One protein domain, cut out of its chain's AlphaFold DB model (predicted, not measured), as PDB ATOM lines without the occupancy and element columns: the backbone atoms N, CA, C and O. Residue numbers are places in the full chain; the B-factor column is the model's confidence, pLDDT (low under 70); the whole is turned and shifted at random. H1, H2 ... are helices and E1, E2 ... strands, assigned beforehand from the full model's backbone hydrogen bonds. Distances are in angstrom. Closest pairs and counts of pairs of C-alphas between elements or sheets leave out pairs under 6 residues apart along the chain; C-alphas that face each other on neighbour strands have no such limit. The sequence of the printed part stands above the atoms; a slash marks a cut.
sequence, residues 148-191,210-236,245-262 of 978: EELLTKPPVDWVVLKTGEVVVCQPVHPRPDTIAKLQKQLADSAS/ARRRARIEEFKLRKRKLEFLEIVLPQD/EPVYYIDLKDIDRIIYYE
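What this domain is: This is residues 148 to 191, 210 to 236 and 245 to 262 of the 978 residues of the protein "SBP_bac_5 domain-containing protein" of Planctomycetes bacterium (UniProt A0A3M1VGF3). A small strand body, the three-strand sheet of E2, E1 and E5 with the strand pair E3 and E4 beside it, has helix H2 near E3; residues 210 to 221 of H3 stick out as an arm at one end, and short H1 sits at the other. The 89 printed residues hold three named helices and five named strands, in the order H1 E1 E2 H2 H3 E3 E4 E5, a mixed class. The sheets, E2 - E1 - E5 and E3 - E4, are antiparallel. The whole is loose, with a radius of gyration of the C-alphas of 15.4 A and spans of 53 by 25 by 22 A.

Where its parts are: Find E1, residues 157 to 161, beginning with C-alpha 157 at (124.068, 260.284, 213.044); beside it are E2, residues 166 to 169, and E5, residues 255 to 259. E3 is residues 228 to 232, 13.0 A, and E4 residues 247 to 251, 13.6 A. H2 is residues 178 to 188, 15.1 A; H3, residues 210 to 224, runs 20.9 A from C-alpha 210 at (150.409, 271.382, 241.081). H1 is residues 148 to 152.

How they stand to each other: Look across inner strand E1: N 159 and O 167 of hairpin partner E2 are 2.9 A apart, as are N 158 and O 259 of E5. In E3 and E4, N 229 and O 250 are 2.8 A apart. The closest C-alphas of E2 and E3, Cys 169 and Val 232, are 5.6 A apart. H2 only grazes the three-strand sheet, with residues 178 to 179. H2 and H3 are close but not clearly touching, C-alphas 186 and 223 being closest at 7.4 A, at a steep tilt of 50 degrees. Every O i to N i+4 pair in H1, H2 and H3 is within hydrogen-bond range. H1 and E5 are apart.

The domain as a whole: The farthest C-alphas, Glu 148 and Ala 210, are 54.0 A apart. Two cuts leave C-alpha gaps of 24.9 A from 191 to 210 and 11.7 A from 236 to 245. Of the links printed whole, none is long. Residues 235 to 236 and 245 have pLDDT under 70.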
ATOM      1  N   GLU A 148     116.798 247.141 205.911       87.62
ATOM      2  CA  GLU A 148     117.765 246.121 206.313       87.62
ATOM      3  C   GLU A 148     119.011 246.752 206.940       87.62
ATOM      4  O   GLU A 148     119.456 246.309 207.995       87.62
ATOM      5  N   GLU A 149     119.516 247.851 206.377       85.88
ATOM      6  CA  GLU A 149     120.646 248.591 206.944       85.88
ATOM      7  C   GLU A 149     120.328 249.190 208.316       85.88
ATOM      8  O   GLU A 149     121.123 249.024 209.236       85.88
ATOM      9  N   LEU A 150     119.159 249.814 208.492       86.50
ATOM     10  CA  LEU A 150     118.710 250.332 209.795       86.50
ATOM     11  C   LEU A 150     118.528 249.205 210.837       86.50
ATOM     12  O   LEU A 150     118.701 249.408 212.037       86.50
ATOM     13  N   LEU A 151     118.184 247.990 210.410       86.06
ATOM     14  CA  LEU A 151     118.005 246.857 211.322       86.06
ATOM     15  C   LEU A 151     119.302 246.085 211.625       86.06
ATOM     16  O   LEU A 151     119.334 245.370 212.628       86.06
ATOM     17  N   THR A 152     120.350 246.211 210.801       84.00
ATOM     18  CA  THR A 152     121.565 245.367 210.881       84.00
ATOM     19  C   THR A 152     122.876 246.122 211.106       84.00
ATOM     20  O   THR A 152     123.758 245.587 211.777       84.00
ATOM     21  N   LYS A 153     123.034 247.341 210.574       85.38
ATOM     22  CA  LYS A 153     124.261 248.143 210.721       85.38
ATOM     23  C   LYS A 153     124.276 248.882 212.072       85.38
ATOM     24  O   LYS A 153     123.214 249.118 212.658       85.38
ATOM     25  N   PRO A 154     125.457 249.265 212.599       82.31
ATOM     26  CA  PRO A 154     125.524 250.156 213.755       82.31
ATOM     27  C   PRO A 154     124.806 251.489 213.459       82.31
ATOM     28  O   PRO A 154     124.853 251.972 212.325       82.31
ATOM     29  N   PRO A 155     124.126 252.092 214.453       86.06
ATOM     30  CA  PRO A 155     123.434 253.362 214.268       86.06
ATOM     31  C   PRO A 155     124.428 254.497 213.998       86.06
ATOM     32  O   PRO A 155     125.459 254.581 214.661       86.06
ATOM     33  N   VAL A 156     124.089 255.387 213.066       89.62
ATOM     34  CA  VAL A 156     124.900 256.556 212.694       89.62
ATOM     35  C   VAL A 156     124.056 257.829 212.640       89.62
ATOM     36  O   VAL A 156     122.925 257.804 212.154       89.62
ATOM     37  N   ASP A 157     124.629 258.932 213.120       89.50
ATOM     38  CA  ASP A 157     124.068 260.284 213.044       89.50
ATOM     39  C   ASP A 157     124.755 261.062 211.901       89.50
ATOM     40  O   ASP A 157     125.936 260.852 211.606       89.50
ATOM     41  N   TRP A 158     124.027 261.968 211.243       90.88
ATOM     42  CA  TRP A 158     124.553 262.831 210.177       90.88
ATOM     43  C   TRP A 158     124.685 264.271 210.686       90.88
ATOM     44  O   TRP A 158     123.683 264.944 210.940       90.88
ATOM     45  N   VAL A 159     125.917 264.767 210.815       89.19
ATOM     46  CA  VAL A 159     126.205 266.171 211.136       89.19
ATOM     47  C   VAL A 159     126.284 266.957 209.830       89.19
ATOM     48  O   VAL A 159     127.161 266.709 209.007       89.19
ATOM     49  N   VAL A 160     125.361 267.898 209.632       89.31
ATOM     50  CA  VAL A 160     125.298 268.746 208.436       89.31
ATOM     51  C   VAL A 160     125.998 270.068 208.731       89.31
ATOM     52  O   VAL A 160     125.597 270.807 209.638       89.31
ATOM     53  N   LEU A 161     127.036 270.374 207.960       89.19
ATOM     54  CA  LEU A 161     127.788 271.621 208.052       89.19
ATOM     55  C   LEU A 161     127.088 272.747 207.281       89.19
ATOM     56  O   LEU A 161     126.316 272.510 206.351       89.19
ATOM     57  N   LYS A 162     127.394 274.001 207.623       86.75
ATOM     58  CA  LYS A 162     126.854 275.197 206.941       86.75
ATOM     59  C   LYS A 162     127.300 275.349 205.482       86.75
ATOM     60  O   LYS A 162     126.731 276.160 204.758       86.75
ATOM     61  N   THR A 163     128.279 274.562 205.048       84.62
ATOM     62  CA  THR A 163     128.689 274.389 203.647       84.62
ATOM     63  C   THR A 163     127.732 273.500 202.838       84.62
ATOM     64  O   THR A 163     127.811 273.487 201.612       84.62
ATOM     65  N   GLY A 164     126.823 272.768 203.497       79.62
ATOM     66  CA  GLY A 164     125.953 271.753 202.888       79.62
ATOM     67  C   GLY A 164     126.561 270.344 202.841       79.62
ATOM     68  O   GLY A 164     125.900 269.408 202.386       79.62
ATOM     69  N   GLU A 165     127.797 270.191 203.319       87.38
ATOM     70  CA  GLU A 165     128.519 268.921 203.443       87.38
ATOM     71  C   GLU A 165     128.038 268.117 204.662       87.38
ATOM     72  O   GLU A 165     127.606 268.687 205.672       87.38
ATOM     73  N   VAL A 166     128.125 266.786 204.583       87.62
ATOM     74  CA  VAL A 166     127.660 265.870 205.634       87.62
ATOM     75  C   VAL A 166     128.801 265.015 206.175       87.62
ATOM     76  O   VAL A 166     129.472 264.304 205.431       87.62
ATOM     77  N   VAL A 167     128.967 265.026 207.499       87.56
ATOM     78  CA  VAL A 167     129.846 264.108 208.232       87.56
ATOM     79  C   VAL A 167     128.990 263.018 208.876       87.56
ATOM     80  O   VAL A 167     128.115 263.303 209.697       87.56
ATOM     81  N   VAL A 168     129.238 261.759 208.511       87.38
ATOM     82  CA  VAL A 168     128.589 260.587 209.121       87.38
ATOM     83  C   VAL A 168     129.399 260.154 210.342       87.38
ATOM     84  O   VAL A 168     130.608 259.957 210.246       87.38
ATOM     85  N   CYS A 169     128.748 260.010 211.493       86.88
ATOM     86  CA  CYS A 169     129.395 259.711 212.772       86.88
ATOM     87  C   CYS A 169     128.604 258.681 213.596       86.88
ATOM     88  O   CYS A 169     127.442 258.392 213.307       86.88
ATOM     89  N   GLN A 170     129.230 258.124 214.633       87.62
ATOM     90  CA  GLN A 170     128.541 257.381 215.690       87.62
ATOM     91  C   GLN A 170     127.527 258.282 216.439       87.62
ATOM     92  O   GLN A 170     127.637 259.508 216.366       87.62
ATOM     93  N   PRO A 171     126.548 257.724 217.182       88.56
ATOM     94  CA  PRO A 171     125.468 258.515 217.768       88.56
ATOM     95  C   PRO A 171     125.961 259.552 218.783       88.56
ATOM     96  O   PRO A 171     126.612 259.216 219.773       88.56
ATOM     97  N   VAL A 172     125.612 260.821 218.573       88.12
ATOM     98  CA  VAL A 172     126.119 261.935 219.390       88.12
ATOM     99  C   VAL A 172     125.231 262.207 220.599       88.12
ATOM    100  O   VAL A 172     124.008 262.081 220.544       88.12
ATOM    101  N   HIS A 173     125.835 262.619 221.715       83.88
ATOM    102  CA  HIS A 173     125.141 262.862 222.982       83.88
ATOM    103  C   HIS A 173     125.431 264.278 223.522       83.88
ATOM    104  O   HIS A 173     126.541 264.774 223.342       83.88
ATOM    105  N   PRO A 174     124.489 264.931 224.240       85.44
ATOM    106  CA  PRO A 174     123.188 264.421 224.691       85.44
ATOM    107  C   PRO A 174     122.031 264.657 223.696       85.44
ATOM    108  O   PRO A 174     121.568 265.782 223.539       85.44
ATOM    109  N   ARG A 175     121.477 263.576 223.130       87.06
ATOM    110  CA  ARG A 175     120.351 263.584 222.169       87.06
ATOM    111  C   ARG A 175     118.949 263.516 222.822       87.06
ATOM    112  O   ARG A 175     118.867 263.196 224.015       87.06
ATOM    113  N   PRO A 176     117.840 263.852 222.119       83.00
ATOM    114  CA  PRO A 176     117.772 264.729 220.931       83.00
ATOM    115  C   PRO A 176     118.264 266.153 221.264       83.00
ATOM    116  O   PRO A 176     118.711 266.392 222.381       83.00
ATOM    117  N   ASP A 177     118.182 267.117 220.346       84.75
ATOM    118  CA  ASP A 177     118.491 268.542 220.600       84.75
ATOM    119  C   ASP A 177     119.916 268.835 221.118       84.75
ATOM    120  O   ASP A 177     120.135 269.780 221.880       84.75
ATOM    121  N   THR A 178     120.904 268.036 220.701       86.88
ATOM    122  CA  THR A 178     122.308 268.110 221.149       86.88
ATOM    123  C   THR A 178     122.879 269.527 221.057       86.88
ATOM    124  O   THR A 178     123.421 270.027 222.041       86.88
ATOM    125  N   ILE A 179     122.676 270.223 219.928       85.94
ATOM    126  CA  ILE A 179     123.141 271.606 219.722       85.94
ATOM    127  C   ILE A 179     122.534 272.555 220.767       85.94
ATOM    128  O   ILE A 179     123.267 273.266 221.450       85.94
ATOM    129  N   ALA A 180     121.209 272.546 220.947       84.81
ATOM    130  CA  ALA A 180     120.529 273.440 221.888       84.81
ATOM    131  C   ALA A 180     120.890 273.128 223.354       84.81
ATOM    132  O   ALA A 180     121.034 274.037 224.174       84.81
ATOM    133  N   LYS A 181     121.094 271.846 223.687       86.19
ATOM    134  CA  LYS A 181     121.567 271.408 225.009       86.19
ATOM    135  C   LYS A 181     123.005 271.862 225.277       86.19
ATOM    136  O   LYS A 181     123.260 272.366 226.369       86.19
ATOM    137  N   LEU A 182     123.912 271.744 224.305       84.38
ATOM    138  CA  LEU A 182     125.296 272.220 224.425       84.38
ATOM    139  C   LEU A 182     125.366 273.752 224.492       84.38
ATOM    140  O   LEU A 182     125.996 274.279 225.402       84.38
ATOM    141  N   GLN A 183     124.640 274.476 223.634       85.06
ATOM    142  CA  GLN A 183     124.536 275.942 223.691       85.06
ATOM    143  C   GLN A 183     124.004 276.427 225.048       85.06
ATOM    144  O   GLN A 183     124.545 277.373 225.625       85.06
ATOM    145  N   LYS A 184     122.991 275.751 225.607       85.31
ATOM    146  CA  LYS A 184     122.498 276.048 226.955       85.31
ATOM    147  C   LYS A 184     123.554 275.768 228.027       85.31
ATOM    148  O   LYS A 184     123.769 276.621 228.882       85.31
ATOM    149  N   GLN A 185     124.243 274.627 227.977       83.19
ATOM    150  CA  GLN A 185     125.325 274.319 228.920       83.19
ATOM    151  C   GLN A 185     126.486 275.319 228.819       83.19
ATOM    152  O   GLN A 185     127.036 275.712 229.846       83.19
ATOM    153  N   LEU A 186     126.827 275.778 227.613       83.88
ATOM    154  CA  LEU A 186     127.836 276.807 227.371       83.88
ATOM    155  C   LEU A 186     127.417 278.148 227.996       83.88
ATOM    156  O   LEU A 186     128.224 278.761 228.699       83.88
ATOM    157  N   ALA A 187     126.156 278.561 227.835       83.12
ATOM    158  CA  ALA A 187     125.599 279.743 228.494       83.12
ATOM    159  C   ALA A 187     125.586 279.603 230.030       83.12
ATOM    160  O   ALA A 187     126.113 280.468 230.732       83.12
ATOM    161  N   ASP A 188     125.085 278.482 230.559       83.56
ATOM    162  CA  ASP A 188     125.088 278.175 231.996       83.56
ATOM    163  C   ASP A 188     126.528 278.186 232.562       83.56
ATOM    164  O   ASP A 188     126.762 278.680 233.672       83.56
ATOM    165  N   SER A 189     127.523 277.739 231.779       78.81
ATOM    166  CA  SER A 189     128.946 277.731 232.153       78.81
ATOM    167  C   SER A 189     129.565 279.119 232.348       78.81
ATOM    168  O   SER A 189     130.672 279.230 232.885       78.81
ATOM    169  N   ALA A 190     128.890 280.204 231.948       78.56
ATOM    170  CA  ALA A 190     129.287 281.566 232.313       78.56
ATOM    171  C   ALA A 190     129.225 281.799 233.835       78.56
ATOM    172  O   ALA A 190     130.013 282.578 234.365       78.56
ATOM    173  N   SER A 191     128.340 281.087 234.541       76.62
ATOM    174  CA  SER A 191     128.147 281.199 235.995       76.62
ATOM    175  C   SER A 191     129.038 280.272 236.836       76.62
ATOM    176  O   SER A 191     129.149 280.454 238.052       76.62
ATOM    177  N   ALA A 210     150.504 272.128 242.332       80.88
ATOM    178  CA  ALA A 210     150.409 271.382 241.081       80.88
ATOM    179  C   ALA A 210     149.004 270.796 240.876       80.88
ATOM    180  O   ALA A 210     148.388 271.045 239.836       80.88
ATOM    181  N   ARG A 211     148.431 270.116 241.884       82.56
ATOM    182  CA  ARG A 211     147.038 269.632 241.830       82.56
ATOM    183  C   ARG A 211     146.038 270.774 241.667       82.56
ATOM    184  O   ARG A 211     145.077 270.633 240.913       82.56
ATOM    185  N   ARG A 212     146.242 271.913 242.337       78.62
ATOM    186  CA  ARG A 212     145.354 273.083 242.237       78.62
ATOM    187  C   ARG A 212     145.407 273.738 240.855       78.62
ATOM    188  O   ARG A 212     144.355 274.078 240.319       78.62
ATOM    189  N   ARG A 213     146.597 273.880 240.262       81.00
ATOM    190  CA  ARG A 213     146.793 274.374 238.887       81.00
ATOM    191  C   ARG A 213     146.171 273.404 237.877       81.00
ATOM    192  O   ARG A 213     145.358 273.834 237.065       81.00
ATOM    193  N   ALA A 214     146.438 272.102 238.007       80.06
ATOM    194  CA  ALA A 214     145.835 271.063 237.171       80.06
ATOM    195  C   ALA A 214     144.296 271.088 237.223       80.06
ATOM    196  O   ALA A 214     143.661 271.081 236.176       80.06
ATOM    197  N   ARG A 215     143.683 271.229 238.411       79.62
ATOM    198  CA  ARG A 215     142.215 271.334 238.559       79.62
ATOM    199  C   ARG A 215     141.623 272.587 237.896       79.62
ATOM    200  O   ARG A 215     140.472 272.570 237.464       79.62
ATOM    201  N   ILE A 216     142.384 273.683 237.839       79.00
ATOM    202  CA  ILE A 216     141.970 274.931 237.181       79.00
ATOM    203  C   ILE A 216     142.077 274.799 235.656       79.00
ATOM    204  O   ILE A 216     141.158 275.228 234.958       79.00
ATOM    205  N   GLU A 217     143.130 274.165 235.131       80.69
ATOM    206  CA  GLU A 217     143.228 273.863 233.695       80.69
ATOM    207  C   GLU A 217     142.199 272.813 233.252       80.69
ATOM    208  O   GLU A 217     141.538 273.015 232.241       80.69
ATOM    209  N   GLU A 218     141.951 271.765 234.042       78.75
ATOM    210  CA  GLU A 218     140.864 270.796 233.831       78.75
ATOM    211  C   GLU A 218     139.496 271.498 233.747       78.75
ATOM    212  O   GLU A 218     138.689 271.204 232.864       78.75
ATOM    213  N   PHE A 219     139.242 272.481 234.617       78.12
ATOM    214  CA  PHE A 219     138.017 273.283 234.590       78.12
ATOM    215  C   PHE A 219     137.922 274.192 233.347       78.12
ATOM    216  O   PHE A 219     136.856 274.276 232.734       78.12
ATOM    217  N   LYS A 220     139.024 274.834 232.929       78.75
ATOM    218  CA  LYS A 220     139.082 275.617 231.678       78.75
ATOM    219  C   LYS A 220     138.876 274.737 230.442       78.75
ATOM    220  O   LYS A 220     138.105 275.104 229.559       78.75
ATOM    221  N   LEU A 221     139.538 273.582 230.391       78.75
ATOM    222  CA  LEU A 221     139.449 272.609 229.303       78.75
ATOM    223  C   LEU A 221     138.028 272.053 229.193       78.75
ATOM    224  O   LEU A 221     137.460 272.043 228.105       78.75
ATOM    225  N   ARG A 222     137.406 271.700 230.326       78.69
ATOM    226  CA  ARG A 222     135.993 271.304 230.392       78.69
ATOM    227  C   ARG A 222     135.050 272.392 229.874       78.69
ATOM    228  O   ARG A 222     134.036 272.053 229.277       78.69
ATOM    229  N   LYS A 223     135.360 273.676 230.089       76.31
ATOM    230  CA  LYS A 223     134.566 274.780 229.533       76.31
ATOM    231  C   LYS A 223     134.769 274.936 228.023       76.31
ATOM    232  O   LYS A 223     133.778 275.040 227.314       76.31
ATOM    233  N   ARG A 224     136.010 274.875 227.525       78.75
ATOM    234  CA  ARG A 224     136.301 274.881 226.075       78.75
ATOM    235  C   ARG A 224     135.672 273.693 225.344       78.75
ATOM    236  O   ARG A 224     135.155 273.868 224.252       78.75
ATOM    237  N   LYS A 225     135.615 272.506 225.962       80.56
ATOM    238  CA  LYS A 225     134.901 271.341 225.404       80.56
ATOM    239  C   LYS A 225     133.399 271.576 225.157       80.56
ATOM    240  O   LYS A 225     132.813 270.806 224.414       80.56
ATOM    241  N   LEU A 226     132.773 272.616 225.724       80.31
ATOM    242  CA  LEU A 226     131.379 272.987 225.423       80.31
ATOM    243  C   LEU A 226     131.231 273.850 224.155       80.31
ATOM    244  O   LEU A 226     130.110 274.163 223.767       80.31
ATOM    245  N   GLU A 227     132.337 274.267 223.532       81.94
ATOM    246  CA  GLU A 227     132.358 275.044 222.282       81.94
ATOM    247  C   GLU A 227     132.419 274.129 221.039       81.94
ATOM    248  O   GLU A 227     132.163 274.584 219.924       81.94
ATOM    249  N   PHE A 228     132.687 272.831 221.239       84.50
ATOM    250  CA  PHE A 228     132.829 271.814 220.197       84.50
ATOM    251  C   PHE A 228     131.816 270.674 220.377       84.50
ATOM    252  O   PHE A 228     131.468 270.308 221.500       84.50
ATOM    253  N   LEU A 229     131.384 270.071 219.270       85.38
ATOM    254  CA  LEU A 229     130.761 268.752 219.250       85.38
ATOM    255  C   LEU A 229     131.859 267.683 219.164       85.38
ATOM    256  O   LEU A 229     132.704 267.732 218.272       85.38
ATOM    257  N   GLU A 230     131.822 266.727 220.085       84.94
ATOM    258  CA  GLU A 230     132.698 265.555 220.123       84.94
ATOM    259  C   GLU A 230     132.058 264.434 219.286       84.94
ATOM    260  O   GLU A 230     130.921 264.043 219.561       84.94
ATOM    261  N   ILE A 231     132.751 263.956 218.246       85.19
ATOM    262  CA  ILE A 231     132.261 262.912 217.331       85.19
ATOM    263  C   ILE A 231     133.291 261.792 217.147       85.19
ATOM    264  O   ILE A 231     134.498 262.014 217.238       85.19
ATOM    265  N   VAL A 232     132.805 260.599 216.812       84.44
ATOM    266  CA  VAL A 232     133.620 259.449 216.393       84.44
ATOM    267  C   VAL A 232     133.118 259.003 215.024       84.44
ATOM    268  O   VAL A 232     131.907 258.960 214.804       84.44
ATOM    269  N   LEU A 233     134.014 258.712 214.085       82.12
ATOM    270  CA  LEU A 233     133.631 258.232 212.753       82.12
ATOM    271  C   LEU A 233     133.302 256.726 212.808       82.12
ATOM    272  O   LEU A 233     133.943 256.001 213.572       82.12
ATOM    273  N   PRO A 234     132.314 256.223 212.043       72.25
ATOM    274  CA  PRO A 234     132.090 254.785 211.928       72.25
ATOM    275  C   PRO A 234     133.304 254.132 211.254       72.25
ATOM    276  O   PRO A 234     133.817 254.649 210.264       72.25
ATOM    277  N   GLN A 235     133.770 253.006 211.793       65.31
ATOM    278  CA  GLN A 235     134.954 252.324 211.271       65.31
ATOM    279  C   GLN A 235     134.681 251.664 209.911       65.31
ATOM    280  O   GLN A 235     133.717 250.908 209.767       65.31
ATOM    281  N   ASP A 236     135.595 251.850 208.956       50.34
ATOM    282  CA  ASP A 236     135.841 250.835 207.928       50.34
ATOM    283  C   ASP A 236     136.460 249.592 208.587       50.34
ATOM    284  O   ASP A 236     137.245 249.697 209.530       50.34
ATOM    285  N   GLU A 245     139.302 254.504 219.665       65.25
ATOM    286  CA  GLU A 245     138.693 255.118 218.483       65.25
ATOM    287  C   GLU A 245     139.055 256.613 218.386       65.25
ATOM    288  O   GLU A 245     138.959 257.337 219.384       65.25
ATOM    289  N   PRO A 246     139.464 257.120 217.206       74.56
ATOM    290  CA  PRO A 246     139.864 258.513 217.060       74.56
ATOM    291  C   PRO A 246     138.666 259.455 217.242       74.56
ATOM    292  O   PRO A 246     137.713 259.454 216.461       74.56
ATOM    293  N   VAL A 247     138.743 260.287 218.282       77.12
ATOM    294  CA  VAL A 247     137.740 261.305 218.616       77.12
ATOM    295  C   VAL A 247     138.068 262.621 217.910       77.12
ATOM    296  O   VAL A 247     139.135 263.203 218.123       77.12
ATOM    297  N   TYR A 248     137.123 263.122 217.118       84.75
ATOM    298  CA  TYR A 248     137.219 264.388 216.389       84.75
ATOM    299  C   TYR A 248     136.329 265.460 217.034       84.75
ATOM    300  O   TYR A 248     135.364 265.159 217.740       84.75
ATOM    301  N   TYR A 249     136.651 266.731 216.780       85.44
ATOM    302  CA  TYR A 249     135.957 267.887 217.353       85.44
ATOM    303  C   TYR A 249     135.574 268.878 216.249       85.44
ATOM    304  O   TYR A 249     136.440 269.319 215.497       85.44
ATOM    305  N   ILE A 250     134.293 269.252 216.177       86.12
ATOM    306  CA  ILE A 250     133.757 270.255 215.236       86.12
ATOM    307  C   ILE A 250     133.242 271.452 216.043       86.12
ATOM    308  O   ILE A 250     132.550 271.253 217.039       86.12
ATOM    309  N   ASP A 251     133.556 272.692 215.658       86.75
ATOM    310  CA  ASP A 251     133.040 273.885 216.350       86.75
ATOM    311  C   ASP A 251     131.513 273.992 216.161       86.75
ATOM    312  O   ASP A 251     130.991 273.873 215.050       86.75
ATOM    313  N   LEU A 252     130.773 274.250 217.245       84.25
ATOM    314  CA  LEU A 252     129.310 274.394 217.206       84.25
ATOM    315  C   LEU A 252     128.828 275.564 216.322       84.25
ATOM    316  O   LEU A 252     127.631 275.667 216.048       84.25
ATOM    317  N   LYS A 253     129.728 276.453 215.882       84.31
ATOM    318  CA  LYS A 253     129.444 277.518 214.911       84.31
ATOM    319  C   LYS A 253     129.335 277.019 213.473       84.31
ATOM    320  O   LYS A 253     128.638 277.680 212.704       84.31
ATOM    321  N   ASP A 254     129.958 275.899 213.116       86.94
ATOM    322  CA  ASP A 254     130.077 275.451 211.718       86.94
ATOM    323  C   ASP A 254     129.007 274.419 211.327       86.94
ATOM    324  O   ASP A 254     128.734 274.201 210.146       86.94
ATOM    325  N   ILE A 255     128.332 273.846 212.326       88.06
ATOM    326  CA  ILE A 255     127.188 272.942 212.176       88.06
ATOM    327  C   ILE A 255     125.912 273.754 211.901       88.06
ATOM    328  O   ILE A 255     125.634 274.746 212.580       88.06
ATOM    329  N   ASP A 256     125.110 273.318 210.928       88.00
ATOM    330  CA  ASP A 256     123.745 273.810 210.701       88.00
ATOM    331  C   ASP A 256     122.725 272.980 211.495       88.00
ATOM    332  O   ASP A 256     121.963 273.513 212.304       88.00
ATOM    333  N   ARG A 257     122.745 271.652 211.314       88.75
ATOM    334  CA  ARG A 257     121.865 270.708 212.022       88.75
ATOM    335  C   ARG A 257     122.504 269.332 212.170       88.75
ATOM    336  O   ARG A 257     123.490 269.009 211.514       88.75
ATOM    337  N   ILE A 258     121.896 268.502 213.008       89.69
ATOM    338  CA  ILE A 258     122.212 267.077 213.136       89.69
ATOM    339  C   ILE A 258     120.927 266.323 212.804       89.69
ATOM    340  O   ILE A 258     119.884 266.641 213.375       89.69
ATOM    341  N   ILE A 259     121.000 265.373 211.876       90.62
ATOM    342  CA  ILE A 259     119.921 264.425 211.592       90.62
ATOM    343  C   ILE A 259     120.287 263.149 212.342       90.62
ATOM    344  O   ILE A 259     121.283 262.500 212.019       90.62
ATOM    345  N   TYR A 260     119.525 262.821 213.382       92.12
ATOM    346  CA  TYR A 260     119.827 261.661 214.212       92.12
ATOM    347  C   TYR A 260     119.425 260.364 213.503       92.12
ATOM    348  O   TYR A 260     118.517 260.341 212.671       92.12
ATOM    349  N   TYR A 261     120.043 259.260 213.900       90.38
ATOM    350  CA  TYR A 261     119.699 257.904 213.493       90.38
ATOM    351  C   TYR A 261     118.184 257.616 213.597       90.38
ATOM    352  O   TYR A 261     117.569 257.034 212.704       90.38
ATOM    353  N   GLU A 262     117.551 258.089 214.670       90.69
ATOM    354  CA  GLU A 262     116.112 258.011 214.904       90.69
ATOM    355  C   GLU A 262     115.295 258.856 213.913       90.69
ATOM    356  O   GLU A 262     114.225 258.417 213.489       90.69
TER     357      GLU A 262